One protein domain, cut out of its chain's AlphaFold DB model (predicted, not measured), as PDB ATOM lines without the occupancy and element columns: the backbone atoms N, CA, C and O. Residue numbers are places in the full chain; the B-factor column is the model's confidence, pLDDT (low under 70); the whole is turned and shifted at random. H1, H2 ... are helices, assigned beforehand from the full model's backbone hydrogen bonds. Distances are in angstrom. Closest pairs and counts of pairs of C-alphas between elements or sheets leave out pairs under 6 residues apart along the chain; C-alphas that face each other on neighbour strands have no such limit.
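AT A GLANCE: This is residues 1078 to 1124 and 1135 to 1208 of the 1208 residues of an uncharacterized protein of Cryptococcus amylolentus CBS 6273 (UniProt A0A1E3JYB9). H3 is the core: on one side H4 and H5 form an opened helical hairpin that packs on it, and on the other side H6 crosses it. The hairpin of H1 and H2 lies beyond H6, at the opposite end of the longest axis from the H4 to H5 turn. The printed part has 121 residues with six named helices, H1 to H6 in order, and no named strand: all helix. It is compact, with a radius of gyration of the C-alphas of 14.6 A and spans of 43 by 30 by 25 A.

IN THESE COORDINATES: Find C-alpha 1078 at (-37.930, 50.271, -22.519); from there H1 runs to residue 1087, 13.9 A. Next come H2, residues 1093 to 1103, 15.2 A, and H3, residues 1107 to 1119, 18.5 A. After the cut, find H4, residues 1153 to 1171, 26.4 A, then H5, residues 1176 to 1189, 20.2 A. H6, residues 1192 to 1206, 20.4 A, ends at C-alpha 1206, (-32.034, 59.105, -37.342).

HOW THE PARTS SIT: H3, H4 and H5 form an up and down bundle, each running against the one before. Look at the closest C-alphas of H3 and H4, Leu 1115 and Ser 1155, 4.8 A apart. H3 touches H6 about perpendicular, at 73 degrees, with Ile 1113 and Ser 1198 closest, their C-alphas 5.8 A apart. H1 and H4 are apart. Every O i to N i+4 pair is within hydrogen-bond range in H1, H2, H4, H5 and H6; in H3, 6 of 9 are.

THE WHOLE: Residues 1125 to 1134 are not printed; C-alphas 1124 and 1135 are 20.3 A apart. The links printed whole are tight. Confidence is under 70 at residues 1123 to 1124, 1140 and 1142 to 1148.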
ATOM      1  N   PRO A1078     -38.657  49.096 -23.004       95.00
ATOM      2  CA  PRO A1078     -37.930  50.271 -22.519       95.00
ATOM      3  C   PRO A1078     -36.602  49.930 -21.833       95.00
ATOM      4  O   PRO A1078     -35.590  50.542 -22.151       95.00
ATOM      5  N   GLY A1079     -36.549  48.908 -20.969       95.00
ATOM      6  CA  GLY A1079     -35.310  48.478 -20.307       95.00
ATOM      7  C   GLY A1079     -34.233  47.960 -21.272       95.00
ATOM      8  O   GLY A1079     -33.045  48.208 -21.065       95.00
ATOM      9  N   ILE A1080     -34.627  47.296 -22.365       95.88
ATOM     10  CA  ILE A1080     -33.712  46.903 -23.452       95.88
ATOM     11  C   ILE A1080     -33.200  48.148 -24.195       95.88
ATOM     12  O   ILE A1080     -32.004  48.254 -24.476       95.88
ATOM     13  N   MET A1081     -34.085  49.106 -24.481       96.81
ATOM     14  CA  MET A1081     -33.756  50.351 -25.180       96.81
ATOM     15  C   MET A1081     -32.861  51.276 -24.336       96.81
ATOM     16  O   MET A1081     -31.877  51.796 -24.856       96.81
ATOM     17  N   ASP A1082     -33.107  51.411 -23.031       96.38
ATOM     18  CA  ASP A1082     -32.242  52.136 -22.088       96.38
ATOM     19  C   ASP A1082     -30.914  51.410 -21.836       96.38
ATOM     20  O   ASP A1082     -29.865  52.051 -21.711       96.38
ATOM     21  N   GLY A1083     -30.923  50.073 -21.819       95.81
ATOM     22  CA  GLY A1083     -29.713  49.253 -21.790       95.81
ATOM     23  C   GLY A1083     -28.829  49.501 -23.015       95.81
ATOM     24  O   GLY A1083     -27.620  49.707 -22.877       95.81
ATOM     25  N   TRP A1084     -29.426  49.579 -24.209       97.69
ATOM     26  CA  TRP A1084     -28.739  50.016 -25.426       97.69
ATOM     27  C   TRP A1084     -28.281  51.480 -25.327       97.69
ATOM     28  O   TRP A1084     -27.103  51.757 -25.533       97.69
ATOM     29  N   ALA A1085     -29.139  52.422 -24.923       97.62
ATOM     30  CA  ALA A1085     -28.778  53.839 -24.820       97.62
ATOM     31  C   ALA A1085     -27.660  54.100 -23.787       97.62
ATOM     32  O   ALA A1085     -26.898  55.064 -23.918       97.62
ATOM     33  N   SER A1086     -27.509  53.223 -22.793       97.25
ATOM     34  CA  SER A1086     -26.435  53.275 -21.796       97.25
ATOM     35  C   SER A1086     -25.131  52.610 -22.260       97.25
ATOM     36  O   SER A1086     -24.059  53.058 -21.861       97.25
ATOM     37  N   SER A1087     -25.198  51.571 -23.103       96.44
ATOM     38  CA  SER A1087     -24.028  50.786 -23.549       96.44
ATOM     39  C   SER A1087     -23.495  51.153 -24.942       96.44
ATOM     40  O   SER A1087     -22.320  50.925 -25.228       96.44
ATOM     41  N   CYS A1088     -24.327  51.742 -25.801       97.06
ATOM     42  CA  CYS A1088     -23.960  52.194 -27.137       97.06
ATOM     43  C   CYS A1088     -22.969  53.371 -27.082       97.06
ATOM     44  O   CYS A1088     -23.109  54.303 -26.286       97.06
ATOM     45  N   THR A1089     -21.971  53.350 -27.966       97.25
ATOM     46  CA  THR A1089     -20.917  54.375 -28.075       97.25
ATOM     47  C   THR A1089     -21.187  55.425 -29.160       97.25
ATOM     48  O   THR A1089     -20.377  56.329 -29.350       97.25
ATOM     49  N   LEU A1090     -22.313  55.331 -29.873       96.69
ATOM     50  CA  LEU A1090     -22.694  56.259 -30.941       96.69
ATOM     51  C   LEU A1090     -23.409  57.489 -30.361       96.69
ATOM     52  O   LEU A1090     -24.295  57.359 -29.519       96.69
ATOM     53  N   GLY A1091     -23.061  58.689 -30.828       96.88
ATOM     54  CA  GLY A1091     -23.688  59.940 -30.380       96.88
ATOM     55  C   GLY A1091     -23.515  60.243 -28.882       96.88
ATOM     56  O   GLY A1091     -22.701  59.642 -28.179       96.88
ATOM     57  N   THR A1092     -24.292  61.200 -28.373       97.69
ATOM     58  CA  THR A1092     -24.316  61.552 -26.941       97.69
ATOM     59  C   THR A1092     -25.391  60.751 -26.191       97.69
ATOM     60  O   THR A1092     -26.417  60.414 -26.795       97.69
ATOM     61  N   PRO A1093     -25.246  60.503 -24.872       97.38
ATOM     62  CA  PRO A1093     -26.276  59.827 -24.076       97.38
ATOM     63  C   PRO A1093     -27.658  60.490 -24.181       97.38
ATOM     64  O   PRO A1093     -28.667  59.799 -24.292       97.38
ATOM     65  N   SER A1094     -27.709  61.826 -24.227       97.88
ATOM     66  CA  SER A1094     -28.953  62.580 -24.422       97.88
ATOM     67  C   SER A1094     -29.572  62.336 -25.799       97.88
ATOM     68  O   SER A1094     -30.777  62.132 -25.884       97.88
ATOM     69  N   SER A1095     -28.768  62.297 -26.872       97.81
ATOM     70  CA  SER A1095     -29.282  61.992 -28.218       97.81
ATOM     71  C   SER A1095     -29.801  60.558 -28.340       97.81
ATOM     72  O   SER A1095     -30.827  60.345 -28.976       97.81
ATOM     73  N   ARG A1096     -29.170  59.584 -27.665       98.00
ATOM     74  CA  ARG A1096     -29.666  58.200 -27.635       98.00
ATOM     75  C   ARG A1096     -30.972  58.061 -26.852       98.00
ATOM     76  O   ARG A1096     -31.848  57.348 -27.315       98.00
ATOM     77  N   ARG A1097     -31.135  58.782 -25.734       97.56
ATOM     78  CA  ARG A1097     -32.409  58.845 -24.985       97.56
ATOM     79  C   ARG A1097     -33.523  59.559 -25.756       97.56
ATOM     80  O   ARG A1097     -34.677  59.158 -25.673       97.56
ATOM     81  N   ALA A1098     -33.188  60.600 -26.520       97.50
ATOM     82  CA  ALA A1098     -34.141  61.249 -27.419       97.50
ATOM     83  C   ALA A1098     -34.587  60.293 -28.538       97.50
ATOM     84  O   ALA A1098     -35.781  60.184 -28.802       97.50
ATOM     85  N   PHE A1099     -33.649  59.546 -29.131       97.50
ATOM     86  CA  PHE A1099     -33.956  58.516 -30.122       97.50
ATOM     87  C   PHE A1099     -34.784  57.358 -29.551       97.50
ATOM     88  O   PHE A1099     -35.746  56.959 -30.193       97.50
ATOM     89  N   THR A1100     -34.473  56.827 -28.361       97.25
ATOM     90  CA  THR A1100     -35.292  55.752 -27.776       97.25
ATOM     91  C   THR A1100     -36.694  56.236 -27.433       97.25
ATOM     92  O   THR A1100     -37.643  55.540 -27.764       97.25
ATOM     93  N   SER A1101     -36.836  57.445 -26.878       96.75
ATOM     94  CA  SER A1101     -38.140  58.076 -26.628       96.75
ATOM     95  C   SER A1101     -38.955  58.271 -27.916       96.75
ATOM     96  O   SER A1101     -40.141  57.947 -27.948       96.75
ATOM     97  N   PHE A1102     -38.307  58.709 -29.004       95.81
ATOM     98  CA  PHE A1102     -38.911  58.796 -30.337       95.81
ATOM     99  C   PHE A1102     -39.349  57.415 -30.851       95.81
ATOM    100  O   PHE A1102     -40.520  57.225 -31.167       95.81
ATOM    101  N   LEU A1103     -38.449  56.429 -30.849       95.19
ATOM    102  CA  LEU A1103     -38.708  55.074 -31.343       95.19
ATOM    103  C   LEU A1103     -39.817  54.356 -30.551       95.19
ATOM    104  O   LEU A1103     -40.526  53.535 -31.116       95.19
ATOM    105  N   SER A1104     -39.991  54.670 -29.261       94.62
ATOM    106  CA  SER A1104     -41.093  54.162 -28.428       94.62
ATOM    107  C   SER A1104     -42.392  54.974 -28.514       94.62
ATOM    108  O   SER A1104     -43.388  54.559 -27.930       94.62
ATOM    109  N   SER A1105     -42.404  56.126 -29.195       94.69
ATOM    110  CA  SER A1105     -43.604  56.976 -29.312       94.69
ATOM    111  C   SER A1105     -44.618  56.469 -30.344       94.69
ATOM    112  O   SER A1105     -45.760  56.926 -30.358       94.69
ATOM    113  N   SER A1106     -44.215  55.513 -31.185       92.81
ATOM    114  CA  SER A1106     -45.032  54.922 -32.240       92.81
ATOM    115  C   SER A1106     -44.760  53.415 -32.348       92.81
ATOM    116  O   SER A1106     -43.599  53.003 -32.425       92.81
ATOM    117  N   PRO A1107     -45.798  52.563 -32.418       91.69
ATOM    118  CA  PRO A1107     -45.626  51.122 -32.612       91.69
ATOM    119  C   PRO A1107     -45.051  50.788 -33.995       91.69
ATOM    120  O   PRO A1107     -44.350  49.789 -34.158       91.69
ATOM    121  N   ASP A1108     -45.307  51.646 -34.986       91.38
ATOM    122  CA  ASP A1108     -44.799  51.478 -36.345       91.38
ATOM    123  C   ASP A1108     -43.284  51.782 -36.408       91.38
ATOM    124  O   ASP A1108     -42.580  51.199 -37.232       91.38
ATOM    125  N   ASP A1109     -42.765  52.612 -35.491       93.56
ATOM    126  CA  ASP A1109     -41.325  52.870 -35.331       93.56
ATOM    127  C   ASP A1109     -40.631  51.768 -34.504       93.56
ATOM    128  O   ASP A1109     -39.505  51.377 -34.814       93.56
ATOM    129  N   LEU A1110     -41.313  51.159 -33.523       94.44
ATOM    130  CA  LEU A1110     -40.827  49.924 -32.885       94.44
ATOM    131  C   LEU A1110     -40.709  48.768 -33.893       94.44
ATOM    132  O   LEU A1110     -39.742  48.001 -33.851       94.44
ATOM    133  N   LEU A1111     -41.651  48.660 -34.835       95.31
ATOM    134  CA  LEU A1111     -41.622  47.653 -35.897       95.31
ATOM    135  C   LEU A1111     -40.384  47.790 -36.802       95.31
ATOM    136  O   LEU A1111     -39.873  46.780 -37.291       95.31
ATOM    137  N   GLU A1112     -39.831  48.996 -36.974       93.62
ATOM    138  CA  GLU A1112     -38.598  49.221 -37.742       93.62
ATOM    139  C   GLU A1112     -37.368  48.493 -37.164       93.62
ATOM    140  O   GLU A1112     -36.444  48.169 -37.915       93.62
ATOM    141  N   ILE A1113     -37.378  48.097 -35.883       95.50
ATOM    142  CA  ILE A1113     -36.368  47.183 -35.312       95.50
ATOM    143  C   ILE A1113     -36.423  45.814 -36.016       95.50
ATOM    144  O   ILE A1113     -35.392  45.288 -36.445       95.50
ATOM    145  N   LEU A1114     -37.625  45.249 -36.185       95.50
ATOM    146  CA  LEU A1114     -37.837  43.965 -36.865       95.50
ATOM    147  C   LEU A1114     -37.621  44.084 -38.377       95.50
ATOM    148  O   LEU A1114     -36.996  43.212 -38.989       95.50
ATOM    149  N   LEU A1115     -38.087  45.180 -38.984       94.06
ATOM    150  CA  LEU A1115     -37.902  45.432 -40.413       94.06
ATOM    151  C   LEU A1115     -36.416  45.579 -40.748       94.06
ATOM    152  O   LEU A1115     -35.954  44.958 -41.705       94.06
ATOM    153  N   ARG A1116     -35.631  46.305 -39.938       92.38
ATOM    154  CA  ARG A1116     -34.177  46.398 -40.125       92.38
ATOM    155  C   ARG A1116     -33.480  45.054 -39.949       92.38
ATOM    156  O   ARG A1116     -32.601  44.737 -40.750       92.38
ATOM    157  N   LEU A1117     -33.891  44.233 -38.983       93.62
ATOM    158  CA  LEU A1117     -33.347  42.881 -38.838       93.62
ATOM    159  C   LEU A1117     -33.616  42.018 -40.090       93.62
ATOM    160  O   LEU A1117     -32.714  41.320 -40.551       93.62
ATOM    161  N   GLY A1118     -34.810  42.131 -40.689       90.50
ATOM    162  CA  GLY A1118     -35.192  41.458 -41.942       90.50
ATOM    163  C   GLY A1118     -34.570  42.037 -43.226       90.50
ATOM    164  O   GLY A1118     -34.455  41.334 -44.234       90.50
ATOM    165  N   ARG A1119     -34.129  43.302 -43.215       89.06
ATOM    166  CA  ARG A1119     -33.259  43.888 -44.261       89.06
ATOM    167  C   ARG A1119     -31.808  43.426 -44.110       89.06
ATOM    168  O   ARG A1119     -31.098  43.242 -45.101       89.06
ATOM    169  N   GLY A1120     -31.388  43.217 -42.866       83.19
ATOM    170  CA  GLY A1120     -30.013  42.965 -42.479       83.19
ATOM    171  C   GLY A1120     -29.159  44.234 -42.477       83.19
ATOM    172  O   GLY A1120     -29.544  45.297 -42.950       83.19
ATOM    173  N   ASP A1121     -27.938  44.091 -41.971       75.50
ATOM    174  CA  ASP A1121     -26.979  45.172 -41.687       75.50
ATOM    175  C   ASP A1121     -26.373  45.864 -42.925       75.50
ATOM    176  O   ASP A1121     -25.333  46.523 -42.858       75.50
ATOM    177  N   ARG A1122     -26.967  45.646 -44.098       71.88
ATOM    178  CA  ARG A1122     -26.491  46.197 -45.360       71.88
ATOM    179  C   ARG A1122     -26.965  47.637 -45.458       71.88
ATOM    180  O   ARG A1122     -28.067  47.885 -45.936       71.88
ATOM    181  N   ASN A1123     -26.095  48.567 -45.048       58.66
ATOM    182  CA  ASN A1123     -26.173  49.968 -45.468       58.66
ATOM    183  C   ASN A1123     -26.621  50.019 -46.931       58.66
ATOM    184  O   ASN A1123     -26.004  49.362 -47.777       58.66
ATOM    185  N   ALA A1124     -27.650  50.812 -47.221       57.69
ATOM    186  CA  ALA A1124     -28.123  51.040 -48.575       57.69
ATOM    187  C   ALA A1124     -27.097  51.878 -49.353       57.69
ATOM    188  O   ALA A1124     -27.278  53.067 -49.597       57.69
ATOM    189  N   GLY A1135     -44.024  44.642 -56.475       76.19
ATOM    190  CA  GLY A1135     -45.371  44.559 -57.049       76.19
ATOM    191  C   GLY A1135     -46.457  45.099 -56.107       76.19
ATOM    192  O   GLY A1135     -46.240  46.100 -55.431       76.19
ATOM    193  N   PRO A1136     -47.612  44.420 -55.969       77.69
ATOM    194  CA  PRO A1136     -48.669  44.825 -55.029       77.69
ATOM    195  C   PRO A1136     -48.215  45.009 -53.565       77.69
ATOM    196  O   PRO A1136     -48.863  45.713 -52.801       77.69
ATOM    197  N   LEU A1137     -47.075  44.433 -53.163       73.31
ATOM    198  CA  LEU A1137     -46.480  44.668 -51.840       73.31
ATOM    199  C   LEU A1137     -45.880  46.079 -51.668       73.31
ATOM    200  O   LEU A1137     -45.690  46.516 -50.538       73.31
ATOM    201  N   ALA A1138     -45.608  46.818 -52.749       72.31
ATOM    202  CA  ALA A1138     -45.109  48.193 -52.671       72.31
ATOM    203  C   ALA A1138     -46.177  49.184 -52.192       72.31
ATOM    204  O   ALA A1138     -45.853  50.125 -51.474       72.31
ATOM    205  N   THR A1139     -47.456  48.963 -52.516       79.12
ATOM    206  CA  THR A1139     -48.558  49.824 -52.042       79.12
ATOM    207  C   THR A1139     -48.878  49.621 -50.557       79.12
ATOM    208  O   THR A1139     -49.644  50.391 -49.985       79.12
ATOM    209  N   LEU A1140     -48.278  48.614 -49.911       69.56
ATOM    210  CA  LEU A1140     -48.288  48.462 -48.454       69.56
ATOM    211  C   LEU A1140     -47.199  49.301 -47.767       69.56
ATOM    212  O   LEU A1140     -47.245  49.464 -46.551       69.56
ATOM    213  N   ILE A1141     -46.245  49.883 -48.499       71.25
ATOM    214  CA  ILE A1141     -45.278  50.823 -47.924       71.25
ATOM    215  C   ILE A1141     -45.990  52.163 -47.686       71.25
ATOM    216  O   ILE A1141     -46.642  52.694 -48.584       71.25
ATOM    217  N   ARG A1142     -45.872  52.732 -46.478       69.12
ATOM    218  CA  ARG A1142     -46.288  54.123 -46.223       69.12
ATOM    219  C   ARG A1142     -45.355  55.056 -47.020       69.12
ATOM    220  O   ARG A1142     -44.146  54.957 -46.811       69.12
ATOM    221  N   PRO A1143     -45.844  55.926 -47.926       68.50
ATOM    222  CA  PRO A1143     -44.980  56.787 -48.751       68.50
ATOM    223  C   PRO A1143     -44.238  57.857 -47.931       68.50
ATOM    224  O   PRO A1143     -43.249  58.420 -48.388       68.50
ATOM    225  N   ASP A1144     -44.724  58.107 -46.719       65.12
ATOM    226  CA  ASP A1144     -44.182  58.943 -45.652       65.12
ATOM    227  C   ASP A1144     -43.186  58.208 -44.731       65.12
ATOM    228  O   ASP A1144     -42.508  58.850 -43.933       65.12
ATOM    229  N   SER A1145     -43.037  56.881 -44.848       65.81
ATOM    230  CA  SER A1145     -42.007  56.135 -44.113       65.81
ATOM    231  C   SER A1145     -40.613  56.486 -44.656       65.81
ATOM    232  O   SER A1145     -40.332  56.189 -45.823       65.81
ATOM    233  N   PRO A1146     -39.688  57.035 -43.843       64.88
ATOM    234  CA  PRO A1146     -38.347  57.391 -44.317       64.88
ATOM    235  C   PRO A1146     -37.540  56.164 -44.780       64.88
ATOM    236  O   PRO A1146     -36.637  56.281 -45.606       64.88
ATOM    237  N   PHE A1147     -37.914  54.964 -44.322       67.31
ATOM    238  CA  PHE A1147     -37.266  53.693 -44.652       67.31
ATOM    239  C   PHE A1147     -37.873  52.982 -45.879       67.31
ATOM    240  O   PHE A1147     -37.440  51.882 -46.239       67.31
ATOM    241  N   ALA A1148     -38.851  53.598 -46.560       69.00
ATOM    242  CA  ALA A1148     -39.531  53.053 -47.741       69.00
ATOM    243  C   ALA A1148     -38.566  52.544 -48.831       69.00
ATOM    244  O   ALA A1148     -38.769  51.471 -49.398       69.00
ATOM    245  N   ASN A1149     -37.474  53.274 -49.071       71.19
ATOM    246  CA  ASN A1149     -36.476  52.962 -50.101       71.19
ATOM    247  C   ASN A1149     -35.540  51.786 -49.752       71.19
ATOM    248  O   ASN A1149     -34.641  51.471 -50.534       71.19
ATOM    249  N   HIS A1150     -35.672  51.177 -48.570       72.19
ATOM    250  CA  HIS A1150     -34.731  50.171 -48.055       72.19
ATOM    251  C   HIS A1150     -35.391  48.821 -47.742       72.19
ATOM    252  O   HIS A1150     -34.734  47.915 -47.232       72.19
ATOM    253  N   GLN A1151     -36.677  48.658 -48.060       80.88
ATOM    254  CA  GLN A1151     -37.421  47.435 -47.770       80.88
ATOM    255  C   GLN A1151     -36.928  46.240 -48.614       80.88
ATOM    256  O   GLN A1151     -36.751  46.339 -49.828       80.88
ATOM    257  N   THR A1152     -36.748  45.080 -47.977       87.69
ATOM    258  CA  THR A1152     -36.574  43.788 -48.663       87.69
ATOM    259  C   THR A1152     -37.927  43.094 -48.797       87.69
ATOM    260  O   THR A1152     -38.863  43.411 -48.069       87.69
ATOM    261  N   HIS A1153     -38.047  42.078 -49.656       84.00
ATOM    262  CA  HIS A1153     -39.262  41.248 -49.703       84.00
ATOM    263  C   HIS A1153     -39.633  40.649 -48.331       84.00
ATOM    264  O   HIS A1153     -40.813  40.491 -48.036       84.00
ATOM    265  N   VAL A1154     -38.642  40.383 -47.468       89.75
ATOM    266  CA  VAL A1154     -38.855  39.910 -46.091       89.75
ATOM    267  C   VAL A1154     -39.420  41.018 -45.200       89.75
ATOM    268  O   VAL A1154     -40.398  40.777 -44.498       89.75
ATOM    269  N   SER A1155     -38.876  42.240 -45.241       90.19
ATOM    270  CA  SER A1155     -39.431  43.340 -44.438       90.19
ATOM    271  C   SER A1155     -40.801  43.802 -44.960       90.19
ATOM    272  O   SER A1155     -41.682  44.095 -44.158       90.19
ATOM    273  N   LEU A1156     -41.054  43.747 -46.274       88.25
ATOM    274  CA  LEU A1156     -42.399  43.931 -46.836       88.25
ATOM    275  C   LEU A1156     -43.384  42.860 -46.350       88.25
ATOM    276  O   LEU A1156     -44.516  43.197 -46.020       88.25
ATOM    277  N   ALA A1157     -42.967  41.592 -46.263       90.75
ATOM    278  CA  ALA A1157     -43.806  40.528 -45.715       90.75
ATOM    279  C   ALA A1157     -44.103  40.741 -44.219       90.75
ATOM    280  O   ALA A1157     -45.250  40.594 -43.809       90.75
ATOM    281  N   ILE A1158     -43.116  41.154 -43.415       93.19
ATOM    282  CA  ILE A1158     -43.309  41.505 -41.994       93.19
ATOM    283  C   ILE A1158     -44.314  42.662 -41.852       93.19
ATOM    284  O   ILE A1158     -45.262  42.553 -41.075       93.19
ATOM    285  N   LEU A1159     -44.163  43.730 -42.643       91.44
ATOM    286  CA  LEU A1159     -45.082  44.873 -42.654       91.44
ATOM    287  C   LEU A1159     -46.507  44.465 -43.073       91.44
ATOM    288  O   LEU A1159     -47.483  44.910 -42.470       91.44
ATOM    289  N   ALA A1160     -46.627  43.600 -44.084       90.00
ATOM    290  CA  ALA A1160     -47.904  43.078 -44.565       90.00
ATOM    291  C   ALA A1160     -48.600  42.194 -43.519       90.00
ATOM    292  O   ALA A1160     -49.793  42.360 -43.290       90.00
ATOM    293  N   MET A1161     -47.859  41.301 -42.851       92.81
ATOM    294  CA  MET A1161     -48.391  40.455 -41.777       92.81
ATOM    295  C   MET A1161     -48.826  41.282 -40.565       92.81
ATOM    296  O   MET A1161     -49.910  41.039 -40.041       92.81
ATOM    297  N   TYR A1162     -48.043  42.284 -40.150       94.62
ATOM    298  CA  TYR A1162     -48.426  43.187 -39.059       94.62
ATOM    299  C   TYR A1162     -49.731  43.926 -39.381       94.62
ATOM    300  O   TYR A1162     -50.657  43.867 -38.579       94.62
ATOM    301  N   ARG A1163     -49.854  44.519 -40.580       92.25
ATOM    302  CA  ARG A1163     -51.100  45.186 -41.002       92.25
ATOM    303  C   ARG A1163     -52.284  44.231 -41.082       92.25
ATOM    304  O   ARG A1163     -53.328  44.519 -40.523       92.25
ATOM    305  N   LEU A1164     -52.117  43.062 -41.699       94.12
ATOM    306  CA  LEU A1164     -53.156  42.029 -41.718       94.12
ATOM    307  C   LEU A1164     -53.587  41.636 -40.292       94.12
ATOM    308  O   LEU A1164     -54.769  41.424 -40.051       94.12
ATOM    309  N   THR A1165     -52.653  41.605 -39.337       95.81
ATOM    310  CA  THR A1165     -52.942  41.312 -37.926       95.81
ATOM    311  C   THR A1165     -53.688  42.460 -37.239       95.81
ATOM    312  O   THR A1165     -54.655  42.191 -36.533       95.81
ATOM    313  N   THR A1166     -53.323  43.729 -37.468       95.25
ATOM    314  CA  THR A1166     -54.077  44.874 -36.921       95.25
ATOM    315  C   THR A1166     -55.473  44.974 -37.532       95.25
ATOM    316  O   THR A1166     -56.445  45.125 -36.801       95.25
ATOM    317  N   ASP A1167     -55.587  44.791 -38.848       95.31
ATOM    318  CA  ASP A1167     -56.849  44.792 -39.590       95.31
ATOM    319  C   ASP A1167     -57.787  43.655 -39.149       95.31
ATOM    320  O   ASP A1167     -59.006  43.798 -39.227       95.31
ATOM    321  N   MET A1168     -57.242  42.495 -38.761       96.44
ATOM    322  CA  MET A1168     -58.027  41.374 -38.231       96.44
ATOM    323  C   MET A1168     -58.356  41.543 -36.747       96.44
ATOM    324  O   MET A1168     -59.444  41.146 -36.346       96.44
ATOM    325  N   ALA A1169     -57.480  42.166 -35.952       96.56
ATOM    326  CA  ALA A1169     -57.781  42.532 -34.570       96.56
ATOM    327  C   ALA A1169     -58.949  43.530 -34.507       96.56
ATOM    328  O   ALA A1169     -59.940  43.259 -33.835       96.56
ATOM    329  N   GLU A1170     -58.895  44.609 -35.296       96.12
ATOM    330  CA  GLU A1170     -59.964  45.612 -35.395       96.12
ATOM    331  C   GLU A1170     -61.305  44.983 -35.820       96.12
ATOM    332  O   GLU A1170     -62.331  45.213 -35.182       96.12
ATOM    333  N   LYS A1171     -61.297  44.099 -36.830       96.75
ATOM    334  CA  LYS A1171     -62.493  43.351 -37.275       96.75
ATOM    335  C   LYS A1171     -63.016  42.332 -36.257       96.75
ATOM    336  O   LYS A1171     -64.154  41.897 -36.392       96.75
ATOM    337  N   ALA A1172     -62.204  41.946 -35.275       97.50
ATOM    338  CA  ALA A1172     -62.572  41.048 -34.184       97.50
ATOM    339  C   ALA A1172     -62.883  41.797 -32.870       97.50
ATOM    340  O   ALA A1172     -62.972  41.159 -31.825       97.50
ATOM    341  N   GLY A1173     -62.980  43.135 -32.891       96.75
ATOM    342  CA  GLY A1173     -63.174  43.963 -31.691       96.75
ATOM    343  C   GLY A1173     -61.956  44.024 -30.754       96.75
ATOM    344  O   GLY A1173     -61.996  44.680 -29.714       96.75
ATOM    345  N   ALA A1174     -60.848  43.370 -31.110       96.81
ATOM    346  CA  ALA A1174     -59.639  43.335 -30.306       96.81
ATOM    347  C   ALA A1174     -58.844  44.639 -30.451       96.81
ATOM    348  O   ALA A1174     -58.591  45.133 -31.552       96.81
ATOM    349  N   LYS A1175     -58.395  45.189 -29.319       96.25
ATOM    350  CA  LYS A1175     -57.627  46.437 -29.295       96.25
ATOM    351  C   LYS A1175     -56.314  46.311 -30.072       96.25
ATOM    352  O   LYS A1175     -55.533  45.393 -29.824       96.25
ATOM    353  N   LYS A1176     -56.008  47.309 -30.912       93.50
ATOM    354  CA  LYS A1176     -54.721  47.429 -31.626       93.50
ATOM    355  C   LYS A1176     -53.518  47.350 -30.671       93.50
ATOM    356  O   LYS A1176     -52.549  46.663 -30.977       93.50
ATOM    357  N   GLU A1177     -53.653  47.940 -29.481       94.69
ATOM    358  CA  GLU A1177     -52.724  47.868 -28.337       94.69
ATOM    359  C   GLU A1177     -52.201  46.443 -28.061       94.69
ATOM    360  O   GLU A1177     -51.017  46.256 -27.790       94.69
ATOM    361  N   ALA A1178     -53.052  45.414 -28.181       94.94
ATOM    362  CA  ALA A1178     -52.661  44.025 -27.941       94.94
ATOM    363  C   ALA A1178     -51.745  43.466 -29.046       94.94
ATOM    364  O   ALA A1178     -50.867  42.652 -28.769       94.94
ATOM    365  N   VAL A1179     -51.895  43.918 -30.296       95.81
ATOM    366  CA  VAL A1179     -50.973  43.566 -31.393       95.81
ATOM    367  C   VAL A1179     -49.624  44.261 -31.189       95.81
ATOM    368  O   VAL A1179     -48.573  43.665 -31.421       95.81
ATOM    369  N   GLU A1180     -49.643  45.500 -30.701       93.44
ATOM    370  CA  GLU A1180     -48.447  46.301 -30.417       93.44
ATOM    371  C   GLU A1180     -47.635  45.716 -29.251       93.44
ATOM    372  O   GLU A1180     -46.416  45.572 -29.359       93.44
ATOM    373  N   GLU A1181     -48.304  45.261 -28.185       93.44
ATOM    374  CA  GLU A1181     -47.669  44.502 -27.103       93.44
ATOM    375  C   GLU A1181     -46.981  43.235 -27.639       93.44
ATOM    376  O   GLU A1181     -45.841  42.944 -27.273       93.44
ATOM    377  N   LYS A1182     -47.624  42.508 -28.563       95.19
ATOM    378  CA  LYS A1182     -47.073  41.275 -29.152       95.19
ATOM    379  C   LYS A1182     -45.914  41.547 -30.119       95.19
ATOM    380  O   LYS A1182     -44.980  40.748 -30.171       95.19
ATOM    381  N   VAL A1183     -45.881  42.693 -30.809       95.56
ATOM    382  CA  VAL A1183     -44.662  43.171 -31.499       95.56
ATOM    383  C   VAL A1183     -43.545  43.432 -30.483       95.56
ATOM    384  O   VAL A1183     -42.403  43.022 -30.704       95.56
ATOM    385  N   GLY A1184     -43.876  44.021 -29.330       94.94
ATOM    386  CA  GLY A1184     -42.959  44.166 -28.201       94.94
ATOM    387  C   GLY A1184     -42.427  42.830 -27.673       94.94
ATOM    388  O   GLY A1184     -41.224  42.704 -27.457       94.94
ATOM    389  N   ASP A1185     -43.275  41.810 -27.523       93.81
ATOM    390  CA  ASP A1185     -42.878  40.445 -27.138       93.81
ATOM    391  C   ASP A1185     -41.910  39.818 -28.141       93.81
ATOM    392  O   ASP A1185     -40.877  39.269 -27.750       93.81
ATOM    393  N   ILE A1186     -42.197  39.952 -29.439       95.56
ATOM    394  CA  ILE A1186     -41.316  39.462 -30.500       95.56
ATOM    395  C   ILE A1186     -39.946  40.144 -30.393       95.56
ATOM    396  O   ILE A1186     -38.930  39.448 -30.378       95.56
ATOM    397  N   ILE A1187     -39.887  41.472 -30.227       96.00
ATOM    398  CA  ILE A1187     -38.619  42.205 -30.057       96.00
ATOM    399  C   ILE A1187     -37.891  41.778 -28.767       96.00
ATOM    400  O   ILE A1187     -36.675  41.583 -28.798       96.00
ATOM    401  N   ARG A1188     -38.614  41.568 -27.655       94.44
ATOM    402  CA  ARG A1188     -38.065  41.058 -26.380       94.44
ATOM    403  C   ARG A1188     -37.492  39.640 -26.495       94.44
ATOM    404  O   ARG A1188     -36.525  39.328 -25.805       94.44
ATOM    405  N   SER A1189     -38.061  38.796 -27.359       93.50
ATOM    406  CA  SER A1189     -37.604  37.414 -27.581       93.50
ATOM    407  C   SER A1189     -36.290  37.313 -28.370       93.50
ATOM    408  O   SER A1189     -35.601  36.291 -28.309       93.50
ATOM    409  N   LEU A1190     -35.915  38.365 -29.108       94.94
ATOM    410  CA  LEU A1190     -34.717  38.360 -29.941       94.94
ATOM    411  C   LEU A1190     -33.428  38.388 -29.099       94.94
ATOM    412  O   LEU A1190     -33.352  39.080 -28.082       94.94
ATOM    413  N   PRO A1191     -32.343  37.732 -29.558       94.19
ATOM    414  CA  PRO A1191     -31.021  37.903 -28.969       94.19
ATOM    415  C   PRO A1191     -30.644  39.387 -28.889       94.19
ATOM    416  O   PRO A1191     -30.533  40.056 -29.916       94.19
ATOM    417  N   GLY A1192     -30.387  39.901 -27.681       93.56
ATOM    418  CA  GLY A1192     -30.161  41.337 -27.451       93.56
ATOM    419  C   GLY A1192     -29.026  41.957 -28.279       93.56
ATOM    420  O   GLY A1192     -29.068  43.145 -28.579       93.56
ATOM    421  N   ALA A1193     -28.056  41.157 -28.738       94.75
ATOM    422  CA  ALA A1193     -27.026  41.596 -29.682       94.75
ATOM    423  C   ALA A1193     -27.582  41.958 -31.078       94.75
ATOM    424  O   ALA A1193     -27.037  42.843 -31.729       94.75
ATOM    425  N   LEU A1194     -28.661  41.312 -31.536       95.94
ATOM    426  CA  LEU A1194     -29.362  41.648 -32.782       95.94
ATOM    427  C   LEU A1194     -30.247  42.889 -32.613       95.94
ATOM    428  O   LEU A1194     -30.290  43.726 -33.513       95.94
ATOM    429  N   VAL A1195     -30.892  43.046 -31.451       96.44
ATOM    430  CA  VAL A1195     -31.681  44.247 -31.120       96.44
ATOM    431  C   VAL A1195     -30.768  45.471 -31.025       96.44
ATOM    432  O   VAL A1195     -30.964  46.432 -31.761       96.44
ATOM    433  N   ALA A1196     -29.704  45.409 -30.215       96.75
ATOM    434  CA  ALA A1196     -28.718  46.484 -30.070       96.75
ATOM    435  C   ALA A1196     -28.077  46.883 -31.408       96.75
ATOM    436  O   ALA A1196     -27.915  48.063 -31.697       96.75
ATOM    437  N   LYS A1197     -27.771  45.899 -32.258       96.12
ATOM    438  CA  LYS A1197     -27.248  46.113 -33.610       96.12
ATOM    439  C   LYS A1197     -28.262  46.788 -34.548       96.12
ATOM    440  O   LYS A1197     -27.890  47.643 -35.346       96.12
ATOM    441  N   SER A1198     -29.541  46.433 -34.437       96.06
ATOM    442  CA  SER A1198     -30.614  47.071 -35.208       96.06
ATOM    443  C   SER A1198     -30.836  48.517 -34.746       96.06
ATOM    444  O   SER A1198     -30.934  49.411 -35.585       96.06
ATOM    445  N   LEU A1199     -30.803  48.769 -33.431       97.00
ATOM    446  CA  LEU A1199     -30.852  50.110 -32.837       97.00
ATOM    447  C   LEU A1199     -29.639  50.970 -33.240       97.00
ATOM    448  O   LEU A1199     -29.829  52.108 -33.651       97.00
ATOM    449  N   ASP A1200     -28.417  50.423 -33.232       96.56
ATOM    450  CA  ASP A1200     -27.206  51.092 -33.746       96.56
ATOM    451  C   ASP A1200     -27.357  51.535 -35.211       96.56
ATOM    452  O   ASP A1200     -26.809  52.565 -35.610       96.56
ATOM    453  N   GLY A1201     -28.061  50.745 -36.025       94.12
ATOM    454  CA  GLY A1201     -28.331  51.046 -37.426       94.12
ATOM    455  C   GLY A1201     -29.408  52.117 -37.612       94.12
ATOM    456  O   GLY A1201     -29.178  53.077 -38.343       94.12
ATOM    457  N   LEU A1202     -30.548  51.986 -36.923       94.50
ATOM    458  CA  LEU A1202     -31.633  52.977 -36.946       94.50
ATOM    459  C   LEU A1202     -31.172  54.334 -36.394       94.50
ATOM    460  O   LEU A1202     -31.475  55.368 -36.977       94.50
ATOM    461  N   PHE A1203     -30.376  54.342 -35.322       96.44
ATOM    462  CA  PHE A1203     -29.850  55.569 -34.726       96.44
ATOM    463  C   PHE A1203     -28.939  56.350 -35.684       96.44
ATOM    464  O   PHE A1203     -28.994  57.575 -35.719       96.44
ATOM    465  N   ARG A1204     -28.132  55.661 -36.504       94.88
ATOM    466  CA  ARG A1204     -27.292  56.309 -37.532       94.88
ATOM    467  C   ARG A1204     -28.112  56.966 -38.638       94.88
ATOM    468  O   ARG A1204     -27.669  57.973 -39.172       94.88
ATOM    469  N   GLU A1205     -29.263  56.394 -38.981       91.38
ATOM    470  CA  GLU A1205     -30.185  56.964 -39.972       91.38
ATOM    471  C   GLU A1205     -31.032  58.093 -39.368       91.38
ATOM    472  O   GLU A1205     -31.282  59.083 -40.038       91.38
ATOM    473  N   TRP A1206     -31.379  58.017 -38.081       93.44
ATOM    474  CA  TRP A1206     -32.034  59.105 -37.342       93.44
ATOM    475  C   TRP A1206     -31.114  60.317 -37.082       93.44
ATOM    476  O   TRP A1206     -31.593  61.429 -36.877       93.44
ATOM    477  N   GLN A1207     -29.789  60.123 -37.089       93.12
ATOM    478  CA  GLN A1207     -28.792  61.198 -36.979       93.12
ATOM    479  C   GLN A1207     -28.363  61.824 -38.326       93.12
ATOM    480  O   GLN A1207     -27.530  62.734 -38.298       93.12
ATOM    481  N   GLY A1208     -28.845  61.316 -39.470       86.12
ATOM    482  CA  GLY A1208     -28.342  61.634 -40.820       86.12
ATOM    483  C   GLY A1208     -29.208  62.599 -41.622       86.12
ATOM    484  O   GLY A1208     -28.626  63.589 -42.118       86.12
TER     485      GLY A1208